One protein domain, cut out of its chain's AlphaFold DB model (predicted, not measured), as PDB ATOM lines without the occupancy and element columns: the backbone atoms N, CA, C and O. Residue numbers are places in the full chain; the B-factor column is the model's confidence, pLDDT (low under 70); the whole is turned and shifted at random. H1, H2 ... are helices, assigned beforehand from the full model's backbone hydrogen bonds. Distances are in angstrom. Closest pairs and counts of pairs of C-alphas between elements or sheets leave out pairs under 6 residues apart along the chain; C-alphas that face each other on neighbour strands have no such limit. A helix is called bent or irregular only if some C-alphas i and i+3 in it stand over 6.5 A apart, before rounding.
ATOM      1  N   TYR A   2      16.083 -43.517  -1.460       86.38
ATOM      2  CA  TYR A   2      15.298 -44.700  -1.052       86.38
ATOM      3  C   TYR A   2      14.120 -45.096  -1.982       86.38
ATOM      4  O   TYR A   2      14.167 -46.197  -2.533       86.38
ATOM      5  N   PRO A   3      13.120 -44.228  -2.255       88.38
ATOM      6  CA  PRO A   3      11.972 -44.611  -3.089       88.38
ATOM      7  C   PRO A   3      12.348 -44.876  -4.553       88.38
ATOM      8  O   PRO A   3      11.648 -45.591  -5.262       88.38
ATOM      9  N   GLU A   4      13.454 -44.303  -5.021       89.31
ATOM     10  CA  GLU A   4      13.941 -44.485  -6.389       89.31
ATOM     11  C   GLU A   4      14.656 -45.835  -6.553       89.31
ATOM     12  O   GLU A   4      14.477 -46.508  -7.561       89.31
ATOM     13  N   MET A   5      15.408 -46.276  -5.538       89.38
ATOM     14  CA  MET A   5      16.019 -47.609  -5.516       89.38
ATOM     15  C   MET A   5      14.963 -48.716  -5.437       89.38
ATOM     16  O   MET A   5      15.083 -49.725  -6.127       89.38
ATOM     17  N   GLU A   6      13.903 -48.515  -4.653       90.69
ATOM     18  CA  GLU A   6      12.792 -49.469  -4.564       90.69
ATOM     19  C   GLU A   6      12.088 -49.649  -5.919       90.69
ATOM     20  O   GLU A   6      11.882 -50.778  -6.361       90.69
ATOM     21  N   LYS A   7      11.805 -48.552  -6.639       89.81
ATOM     22  CA  LYS A   7      11.239 -48.598  -8.003       89.81
ATOM     23  C   LYS A   7      12.115 -49.359  -8.999       89.81
ATOM     24  O   LYS A   7      11.596 -49.946  -9.940       89.81
ATOM     25  N   ARG A   8      13.432 -49.350  -8.789       87.81
ATOM     26  CA  ARG A   8      14.423 -50.055  -9.618       87.81
ATOM     27  C   ARG A   8      14.623 -51.519  -9.208       87.81
ATOM     28  O   ARG A   8      15.487 -52.188  -9.762       87.81
ATOM     29  N   GLY A   9      13.843 -52.018  -8.247       88.38
ATOM     30  CA  GLY A   9      13.853 -53.420  -7.827       88.38
ATOM     31  C   GLY A   9      14.896 -53.768  -6.762       88.38
ATOM     32  O   GLY A   9      15.130 -54.948  -6.513       88.38
ATOM     33  N   TYR A  10      15.533 -52.779  -6.126       90.44
ATOM     34  CA  TYR A  10      16.453 -53.056  -5.020       90.44
ATOM     35  C   TYR A  10      15.677 -53.512  -3.770       90.44
ATOM     36  O   TYR A  10      14.632 -52.930  -3.459       90.44
ATOM     37  N   PRO A  11      16.196 -54.489  -2.999       91.38
ATOM     38  CA  PRO A  11      15.610 -54.874  -1.717       91.38
ATOM     39  C   PRO A  11      15.473 -53.672  -0.769       91.38
ATOM     40  O   PRO A  11      16.392 -52.854  -0.646       91.38
ATOM     41  N   LYS A  12      14.321 -53.546  -0.095       91.75
ATOM     42  CA  LYS A  12      14.000 -52.380   0.751       91.75
ATOM     43  C   LYS A  12      14.979 -52.205   1.911       91.75
ATOM     44  O   LYS A  12      15.359 -51.085   2.240       91.75
ATOM     45  N   ASP A  13      15.379 -53.312   2.520       92.25
ATOM     46  CA  ASP A  13      16.384 -53.388   3.578       92.25
ATOM     47  C   ASP A  13      17.749 -52.888   3.088       92.25
ATOM     48  O   ASP A  13      18.390 -52.079   3.760       92.25
ATOM     49  N   PHE A  14      18.157 -53.276   1.878       91.50
ATOM     50  CA  PHE A  14      19.390 -52.789   1.261       91.50
ATOM     51  C   PHE A  14      19.331 -51.287   0.956       91.50
ATOM     52  O   PHE A  14      20.249 -50.550   1.316       91.50
ATOM     53  N   ALA A  15      18.242 -50.806   0.345       92.00
ATOM     54  CA  ALA A  15      18.065 -49.386   0.037       92.00
ATOM     55  C   ALA A  15      18.062 -48.510   1.305       92.00
ATOM     56  O   ALA A  15      18.667 -47.436   1.319       92.00
ATOM     57  N   ALA A  16      17.422 -48.977   2.385       92.38
ATOM     58  CA  ALA A  16      17.435 -48.297   3.679       92.38
ATOM     59  C   ALA A  16      18.839 -48.283   4.299       92.38
ATOM     60  O   ALA A  16      19.300 -47.234   4.749       92.38
ATOM     61  N   ALA A  17      19.538 -49.422   4.283       91.62
ATOM     62  CA  ALA A  17      20.877 -49.545   4.849       91.62
ATOM     63  C   ALA A  17      21.891 -48.635   4.139       91.62
ATOM     64  O   ALA A  17      22.630 -47.910   4.803       91.62
ATOM     65  N   VAL A  18      21.896 -48.613   2.801       91.19
ATOM     66  CA  VAL A  18      22.804 -47.751   2.023       91.19
ATOM     67  C   VAL A  18      22.538 -46.274   2.317       91.19
ATOM     68  O   VAL A  18      23.482 -45.512   2.526       91.19
ATOM     69  N   GLN A  19      21.268 -45.865   2.399       91.38
ATOM     70  CA  GLN A  19      20.903 -44.490   2.745       91.38
ATOM     71  C   GLN A  19      21.336 -44.112   4.170       91.38
ATOM     72  O   GLN A  19      21.835 -43.004   4.378       91.38
ATOM     73  N   ALA A  20      21.144 -45.009   5.142       91.38
ATOM     74  CA  ALA A  20      21.513 -44.780   6.537       91.38
ATOM     75  C   ALA A  20      23.035 -44.667   6.707       91.38
ATOM     76  O   ALA A  20      23.520 -43.731   7.341       91.38
ATOM     77  N   ILE A  21      23.791 -45.578   6.089       90.19
ATOM     78  CA  ILE A  21      25.259 -45.585   6.139       90.19
ATOM     79  C   ILE A  21      25.835 -44.378   5.392       90.19
ATOM     80  O   ILE A  21      26.789 -43.775   5.865       90.19
ATOM     81  N   GLY A  22      25.243 -43.960   4.270       87.38
ATOM     82  CA  GLY A  22      25.705 -42.775   3.543       87.38
ATOM     83  C   GLY A  22      25.725 -41.504   4.405       87.38
ATOM     84  O   GLY A  22      26.628 -40.682   4.270       87.38
ATOM     85  N   GLY A  23      24.781 -41.371   5.343       86.38
ATOM     86  CA  GLY A  23      24.723 -40.235   6.267       86.38
ATOM     87  C   GLY A  23      25.848 -40.202   7.309       86.38
ATOM     88  O   GLY A  23      26.169 -39.130   7.819       86.38
ATOM     89  N   THR A  24      26.488 -41.337   7.611       87.38
ATOM     90  CA  THR A  24      27.533 -41.412   8.650       87.38
ATOM     91  C   THR A  24      28.875 -40.839   8.197       87.38
ATOM     92  O   THR A  24      29.732 -40.562   9.034       87.38
ATOM     93  N   LEU A  25      29.055 -40.603   6.894       84.94
ATOM     94  CA  LEU A  25      30.231 -39.918   6.354       84.94
ATOM     95  C   LEU A  25      30.220 -38.409   6.638       84.94
ATOM     96  O   LEU A  25      31.288 -37.796   6.664       84.94
ATOM     97  N   GLY A  26      29.047 -37.812   6.885       81.62
ATOM     98  CA  GLY A  26      28.898 -36.371   7.124       81.62
ATOM     99  C   GLY A  26      29.736 -35.844   8.300       81.62
ATOM    100  O   GLY A  26      30.437 -34.852   8.140       81.62
ATOM    101  N   PRO A  27      29.744 -36.511   9.468       82.00
ATOM    102  CA  PRO A  27      30.614 -36.138  10.582       82.00
ATOM    103  C   PRO A  27      32.120 -36.339  10.341       82.00
ATOM    104  O   PRO A  27      32.918 -35.772  11.087       82.00
ATOM    105  N   VAL A  28      32.523 -37.155   9.360       83.50
ATOM    106  CA  VAL A  28      33.934 -37.504   9.112       83.50
ATOM    107  C   VAL A  28      34.571 -36.572   8.083       83.50
ATOM    108  O   VAL A  28      35.730 -36.193   8.235       83.50
ATOM    109  N   ILE A  29      33.830 -36.204   7.035       83.75
ATOM    110  CA  ILE A  29      34.343 -35.372   5.943       83.75
ATOM    111  C   ILE A  29      34.121 -33.886   6.280       83.75
ATOM    112  O   ILE A  29      33.000 -33.492   6.600       83.75
ATOM    113  N   PRO A  30      35.154 -33.033   6.190       78.94
ATOM    114  CA  PRO A  30      35.006 -31.588   6.356       78.94
ATOM    115  C   PRO A  30      34.006 -30.980   5.361       78.94
ATOM    116  O   PRO A  30      34.033 -31.354   4.185       78.94
ATOM    117  N   PRO A  31      33.183 -29.996   5.769       79.12
ATOM    118  CA  PRO A  31      33.101 -29.355   7.087       79.12
ATOM    119  C   PRO A  31      32.252 -30.167   8.084       79.12
ATOM    120  O   PRO A  31      31.067 -30.402   7.863       79.12
ATOM    121  N   SER A  32      32.841 -30.561   9.218       84.75
ATOM    122  CA  SER A  32      32.155 -31.353  10.247       84.75
ATOM    123  C   SER A  32      31.884 -30.523  11.495       84.75
ATOM    124  O   SER A  32      32.809 -30.084  12.180       84.75
ATOM    125  N   LEU A  33      30.601 -30.362  11.834       85.75
ATOM    126  CA  LEU A  33      30.168 -29.659  13.045       85.75
ATOM    127  C   LEU A  33      30.774 -30.280  14.316       85.75
ATOM    128  O   LEU A  33      31.138 -29.560  15.241       85.75
ATOM    129  N   MET A  34      30.943 -31.606  14.340       88.25
ATOM    130  CA  MET A  34      31.529 -32.320  15.479       88.25
ATOM    131  C   MET A  34      33.007 -31.969  15.675       88.25
ATOM    132  O   MET A  34      33.439 -31.752  16.804       88.25
ATOM    133  N   MET A  35      33.772 -31.845  14.585       88.19
ATOM    134  CA  MET A  35      35.175 -31.415  14.646       88.19
ATOM    135  C   MET A  35      35.302 -29.956  15.097       88.19
ATOM    136  O   MET A  35      36.210 -29.633  15.858       88.19
ATOM    137  N   ILE A  36      34.375 -29.090  14.673       87.38
ATOM    138  CA  ILE A  36      34.326 -27.689  15.110       87.38
ATOM    139  C   ILE A  36      34.057 -27.612  16.616       87.38
ATOM    140  O   ILE A  36      34.822 -26.971  17.331       87.38
ATOM    141  N   PHE A  37      33.024 -28.302  17.116       89.38
ATOM    142  CA  PHE A  37      32.726 -28.336  18.552       89.38
ATOM    143  C   PHE A  37      33.889 -28.889  19.374       89.38
ATOM    144  O   PHE A  37      34.212 -28.329  20.419       89.38
ATOM    145  N   TYR A  38      34.542 -29.950  18.895       90.06
ATOM    146  CA  TYR A  38      35.722 -30.505  19.550       90.06
ATOM    147  C   TYR A  38      36.876 -29.496  19.604       90.06
ATOM    148  O   TYR A  38      37.460 -29.304  20.669       90.06
ATOM    149  N   GLY A  39      37.171 -28.808  18.494       89.06
ATOM    150  CA  GLY A  39      38.201 -27.767  18.444       89.06
ATOM    151  C   GLY A  39      37.914 -26.607  19.400       89.06
ATOM    152  O   GLY A  39      38.797 -26.193  20.141       89.06
ATOM    153  N   VAL A  40      36.659 -26.150  19.473       89.69
ATOM    154  CA  VAL A  40      36.237 -25.108  20.428       89.69
ATOM    155  C   VAL A  40      36.368 -25.581  21.880       89.69
ATOM    156  O   VAL A  40      36.865 -24.836  22.719       89.69
ATOM    157  N   ALA A  41      35.952 -26.813  22.187       93.12
ATOM    158  CA  ALA A  41      35.988 -27.353  23.546       93.12
ATOM    159  C   ALA A  41      37.413 -27.619  24.062       93.12
ATOM    160  O   ALA A  41      37.654 -27.533  25.264       93.12
ATOM    161  N   THR A  42      38.348 -27.956  23.171       94.31
ATOM    162  CA  THR A  42      39.738 -28.308  23.517       94.31
ATOM    163  C   THR A  42      40.737 -27.177  23.281       94.31
ATOM    164  O   THR A  42      41.885 -27.287  23.701       94.31
ATOM    165  N   GLY A  43      40.319 -26.088  22.627       89.62
ATOM    166  CA  GLY A  43      41.211 -25.003  22.208       89.62
ATOM    167  C   GLY A  43      42.135 -25.379  21.043       89.62
ATOM    168  O   GLY A  43      43.070 -24.639  20.738       89.62
ATOM    169  N   GLU A  44      41.894 -26.518  20.393       90.75
ATOM    170  CA  GLU A  44      42.662 -26.975  19.242       90.75
ATOM    171  C   GLU A  44      42.318 -26.194  17.971       90.75
ATOM    172  O   GLU A  44      41.217 -25.672  17.777       90.75
ATOM    173  N   SER A  45      43.273 -26.155  17.042       88.00
ATOM    174  CA  SER A  45      43.050 -25.498  15.756       88.00
ATOM    175  C   SER A  45      42.008 -26.262  14.936       88.00
ATOM    176  O   SER A  45      42.280 -27.339  14.402       88.00
ATOM    177  N   ILE A  46      40.832 -25.652  14.768       85.75
ATOM    178  CA  ILE A  46      39.728 -26.179  13.951       85.75
ATOM    179  C   ILE A  46      40.215 -26.500  12.534       85.75
ATOM    180  O   ILE A  46      39.952 -27.580  12.017       85.75
ATOM    181  N   THR A  47      41.007 -25.613  11.928       81.69
ATOM    182  CA  THR A  47      41.587 -25.814  10.593       81.69
ATOM    183  C   THR A  47      42.436 -27.083  10.514       81.69
ATOM    184  O   THR A  47      42.325 -27.833   9.548       81.69
ATOM    185  N   LYS A  48      43.256 -27.368  11.537       85.44
ATOM    186  CA  LYS A  48      44.068 -28.596  11.578       85.44
ATOM    187  C   LYS A  48      43.206 -29.846  11.749       85.44
ATOM    188  O   LYS A  48      43.474 -30.848  11.091       85.44
ATOM    189  N   LEU A  49      42.173 -29.781  12.591       87.06
ATOM    190  CA  LEU A  49      41.219 -30.876  12.798       87.06
ATOM    191  C   LEU A  49      40.411 -31.188  11.531       87.06
ATOM    192  O   LEU A  49      40.224 -32.348  11.185       87.06
ATOM    193  N   LEU A  50      39.975 -30.163  10.801       84.50
ATOM    194  CA  LEU A  50      39.293 -30.352   9.522       84.50
ATOM    195  C   LEU A  50      40.241 -30.990   8.498       84.50
ATOM    196  O   LEU A  50      39.901 -31.997   7.885       84.50
ATOM    197  N   MET A  51      41.466 -30.478   8.361       85.19
ATOM    198  CA  MET A  51      42.438 -31.044   7.418       85.19
ATOM    199  C   MET A  51      42.826 -32.492   7.752       85.19
ATOM    200  O   MET A  51      43.049 -33.285   6.836       85.19
ATOM    201  N   SER A  52      42.859 -32.873   9.034       87.69
ATOM    202  CA  SER A  52      43.143 -34.256   9.437       87.69
ATOM    203  C   SER A  52      42.009 -35.228   9.096       87.69
ATOM    204  O   SER A  52      42.275 -36.409   8.884       87.69
ATOM    205  N   GLY A  53      40.768 -34.743   8.965       87.12
ATOM    206  CA  GLY A  53      39.594 -35.527   8.573       87.12
ATOM    207  C   GLY A  53      39.541 -35.926   7.093       87.12
ATOM    208  O   GLY A  53      38.855 -36.885   6.735       87.12
ATOM    209  N   VAL A  54      40.289 -35.246   6.217       87.44
ATOM    210  CA  VAL A  54      40.233 -35.468   4.759       87.44
ATOM    211  C   VAL A  54      40.674 -36.884   4.380       87.44
ATOM    212  O   VAL A  54      39.950 -37.601   3.690       87.44
ATOM    213  N   VAL A  55      41.847 -37.308   4.854       90.81
ATOM    214  CA  VAL A  55      42.411 -38.637   4.562       90.81
ATOM    215  C   VAL A  55      41.513 -39.781   5.063       90.81
ATOM    216  O   VAL A  55      41.140 -40.626   4.242       90.81
ATOM    217  N   PRO A  56      41.110 -39.843   6.351       91.12
ATOM    218  CA  PRO A  56      40.225 -40.901   6.833       91.12
ATOM    219  C   PRO A  56      38.836 -40.839   6.183       91.12
ATOM    220  O   PRO A  56      38.245 -41.889   5.925       91.12
ATOM    221  N   GLY A  57      38.333 -39.647   5.848       90.44
ATOM    222  CA  GLY A  57      37.068 -39.470   5.135       90.44
ATOM    223  C   GLY A  57      37.079 -40.097   3.742       90.44
ATOM    224  O   GLY A  57      36.206 -40.905   3.422       90.44
ATOM    225  N   ILE A  58      38.104 -39.793   2.938       91.44
ATOM    226  CA  ILE A  58      38.285 -40.386   1.603       91.44
ATOM    227  C   ILE A  58      38.452 -41.902   1.709       91.44
ATOM    228  O   ILE A  58      37.806 -42.644   0.968       91.44
ATOM    229  N   LEU A  59      39.273 -42.377   2.649       93.81
ATOM    230  CA  LEU A  59      39.490 -43.808   2.851       93.81
ATOM    231  C   LEU A  59      38.180 -44.534   3.182       93.81
ATOM    232  O   LEU A  59      37.855 -45.541   2.559       93.81
ATOM    233  N   THR A  60      37.400 -43.998   4.122       92.50
ATOM    234  CA  THR A  60      36.115 -44.586   4.529       92.50
ATOM    235  C   THR A  60      35.122 -44.585   3.372       92.50
ATOM    236  O   THR A  60      34.457 -45.591   3.131       92.50
ATOM    237  N   CYS A  61      35.059 -43.490   2.610       91.50
ATOM    238  CA  CYS A  61      34.227 -43.396   1.415       91.50
ATOM    239  C   CYS A  61      34.575 -44.495   0.398       91.50
ATOM    240  O   CYS A  61      33.696 -45.254  -0.012       91.50
ATOM    241  N   LEU A  62      35.859 -44.649   0.058       94.75
ATOM    242  CA  LEU A  62      36.321 -45.666  -0.890       94.75
ATOM    243  C   LEU A  62      36.031 -47.089  -0.405       94.75
ATOM    244  O   LEU A  62      35.576 -47.922  -1.190       94.75
ATOM    245  N   LEU A  63      36.250 -47.367   0.882       94.50
ATOM    246  CA  LEU A  63      35.963 -48.673   1.476       94.50
ATOM    247  C   LEU A  63      34.468 -49.005   1.423       94.50
ATOM    248  O   LEU A  63      34.110 -50.129   1.071       94.50
ATOM    249  N   LEU A  64      33.594 -48.036   1.709       93.00
ATOM    250  CA  LEU A  64      32.144 -48.214   1.607       93.00
ATOM    251  C   LEU A  64      31.700 -48.440   0.157       93.00
ATOM    252  O   LEU A  64      30.926 -49.361  -0.107       93.00
ATOM    253  N   CYS A  65      32.226 -47.662  -0.796       93.12
ATOM    254  CA  CYS A  65      31.959 -47.863  -2.221       93.12
ATOM    255  C   CYS A  65      32.385 -49.264  -2.682       93.12
ATOM    256  O   CYS A  65      31.616 -49.960  -3.348       93.12
ATOM    257  N   LEU A  66      33.585 -49.703  -2.292       95.44
ATOM    258  CA  LEU A  66      34.101 -51.028  -2.619       95.44
ATOM    259  C   LEU A  66      33.244 -52.138  -2.000       95.44
ATOM    260  O   LEU A  66      32.898 -53.103  -2.680       95.44
ATOM    261  N   MET A  67      32.863 -51.990  -0.730       93.81
ATOM    262  CA  MET A  67      32.003 -52.940  -0.025       93.81
ATOM    263  C   MET A  67      30.657 -53.105  -0.742       93.81
ATOM    264  O   MET A  67      30.249 -54.228  -1.040       93.81
ATOM    265  N   VAL A  68      29.989 -51.993  -1.061       92.12
ATOM    266  CA  VAL A  68      28.700 -51.996  -1.765       92.12
ATOM    267  C   VAL A  68      28.837 -52.619  -3.153       92.12
ATOM    268  O   VAL A  68      28.001 -53.440  -3.524       92.12
ATOM    269  N   TYR A  69      29.908 -52.312  -3.889       91.50
ATOM    270  CA  TYR A  69      30.179 -52.908  -5.199       91.50
ATOM    271  C   TYR A  69      30.341 -54.434  -5.127       91.50
ATOM    272  O   TYR A  69      29.730 -55.165  -5.910       91.50
ATOM    273  N   ILE A  70      31.113 -54.938  -4.159       94.06
ATOM    274  CA  ILE A  70      31.305 -56.382  -3.958       94.06
ATOM    275  C   ILE A  70      29.974 -57.062  -3.614       94.06
ATOM    276  O   ILE A  70      29.667 -58.120  -4.164       94.06
ATOM    277  N   ILE A  71      29.174 -56.468  -2.722       91.62
ATOM    278  CA  ILE A  71      27.864 -57.010  -2.334       91.62
ATOM    279  C   ILE A  71      26.911 -57.021  -3.528       91.62
ATOM    280  O   ILE A  71      26.263 -58.039  -3.769       91.62
ATOM    281  N   ALA A  72      26.852 -55.927  -4.289       90.31
ATOM    282  CA  ALA A  72      25.990 -55.808  -5.455       90.31
ATOM    283  C   ALA A  72      26.323 -56.866  -6.512       90.31
ATOM    284  O   ALA A  72      25.422 -57.536  -7.008       90.31
ATOM    285  N   LYS A  73      27.618 -57.087  -6.774       89.38
ATOM    286  CA  LYS A  73      28.087 -58.117  -7.707       89.38
ATOM    287  C   LYS A  73      27.828 -59.540  -7.206       89.38
ATOM    288  O   LYS A  73      27.539 -60.422  -8.002       89.38
ATOM    289  N   ARG A  74      27.934 -59.787  -5.895       91.62
ATOM    290  CA  ARG A  74      27.679 -61.112  -5.295       91.62
ATOM    291  C   ARG A  74      26.199 -61.478  -5.220       91.62
ATOM    292  O   ARG A  74      25.883 -62.661  -5.214       91.62
ATOM    293  N   ARG A  75      25.319 -60.486  -5.094       89.94
ATOM    294  CA  ARG A  75      23.866 -60.671  -4.956       89.94
ATOM    295  C   ARG A  75      23.097 -60.445  -6.259       89.94
ATOM    296  O   ARG A  75      21.877 -60.397  -6.201       89.94
ATOM    297  N   ASP A  76      23.806 -60.280  -7.376       86.56
ATOM    298  CA  ASP A  76      23.238 -60.005  -8.703       86.56
ATOM    299  C   ASP A  76      22.174 -58.891  -8.664       86.56
ATOM    300  O   ASP A  76      21.034 -59.043  -9.097       86.56
ATOM    301  N   MET A  77      22.537 -57.773  -8.021       86.56
ATOM    302  CA  MET A  77      21.624 -56.646  -7.818       86.56
ATOM    303  C   MET A  77      21.197 -56.012  -9.156       86.56
ATOM    304  O   MET A  77      21.981 -56.031 -10.110       86.56
ATOM    305  N   PRO A  78      20.010 -55.372  -9.223       82.31
ATOM    306  CA  PRO A  78      19.508 -54.750 -10.448       82.31
ATOM    307  C   PRO A  78      20.509 -53.752 -11.039       82.31
ATOM    308  O   PRO A  78      20.913 -52.792 -10.377       82.31
ATOM    309  N   THR A  79      20.894 -53.949 -12.298       76.06
ATOM    310  CA  THR A  79      21.774 -53.029 -13.029       76.06
ATOM    311  C   THR A  79      20.967 -52.196 -14.018       76.06
ATOM    312  O   THR A  79      20.033 -52.679 -14.654       76.06
ATOM    313  N   GLU A  80      21.310 -50.914 -14.134       70.50
ATOM    314  CA  GLU A  80      20.743 -50.038 -15.163       70.50
ATOM    315  C   GLU A  80      21.252 -50.476 -16.540       70.50
ATOM    316  O   GLU A  80      22.459 -50.579 -16.760       70.50
ATOM    317  N   SER A  81      20.342 -50.694 -17.489       63.50
ATOM    318  CA  SER A  81      20.674 -51.061 -18.875       63.50
ATOM    319  C   SER A  81      21.147 -49.873 -19.721       63.50
ATOM    320  O   SER A  81      21.576 -50.043 -20.865       63.50
ATOM    321  N   VAL A  82      21.073 -48.653 -19.180       71.69
ATOM    322  CA  VAL A  82      21.473 -47.432 -19.879       71.69
ATOM    323  C   VAL A  82      22.994 -47.309 -19.867       71.69
ATOM    324  O   VAL A  82      23.605 -47.046 -18.833       71.69
TER     325      VAL A  82
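What this domain is: This is residues 2 to 82 of the 114 residues of an uncharacterized protein of Oscillibacter sp. MM59 (UniProt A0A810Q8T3). One long helix, H4, runs most of the length of a rod-shaped model, and the earlier part of the chain lies along one side of it: H2 and then H3, one after the other, joined by residues 24 to 32. H3 folds back into H4 as a hairpin at one end of the rod, while the short H1 makes a second, small hairpin with H2 toward the other end, where the tail of residues 75 to 82 also lies. The printed part has 81 residues with four named helices in the order H1, H2, H3, H4 and no named strand; the class is all helix. The whole is loose, with a radius of gyration of the C-alphas of 16.9 A and spans of 51 by 21 by 21 A.

How they stand to each other: H1, residues 2 to 7, touches H2, residues 12 to 23, and the two form a helical hairpin. Their closest C-alphas are those of Tyr 2 and Ala 15, 5.5 A apart. They run opposite ways at a shallow tilt of 32 degrees, only just short of steep. H2 and H3, residues 33 to 42, are apart. H3 touches H4, residues 46 to 74, in a second helical hairpin; H4 does so with residues 46 to 50 alone. Their closest C-alphas are those of Gly 39 and Ile 46, 5.0 A apart. They run opposite ways at a steep tilt of 36 degrees, only just past shallow. H2 and H4 are near each other, with 8 pairs of C-alphas within 10 A and no pair within 8 A. H1 is apart from H3 and from H4. Every O i to N i+4 pair is within hydrogen-bond range in H1 and H3; in H2 it is 7 of 8 pairs and in H4 22 of 25.

Where its parts are: H1 has 6 residues and begins at C-alpha 2, at (15.298, -44.700, -1.052). H2, 12 residues, is 17.1 A long from first to last C-alpha. H3, 10 residues, is 14.3 A long and begins at C-alpha 33, at (30.168, -29.659, 13.045). H4, 29 residues, is the longest helix, 41.7 A, and ends at C-alpha 74, at (27.679, -61.112, -5.295). H4 is irregular, but only just: C-alphas 52 and 55 are 6.6 A apart. It has a kink of 28 degrees near residue 55.

The domain as a whole: The two C-alphas farthest apart are those of Gly 43 and Ser 81, at 52.8 A. The printed part has no cut. The links H1 to H2 and H3 to H4 are tight, and H2 to H3 is short. The mean pLDDT of the printed part is 88.1, and residue 81 alone is under 70.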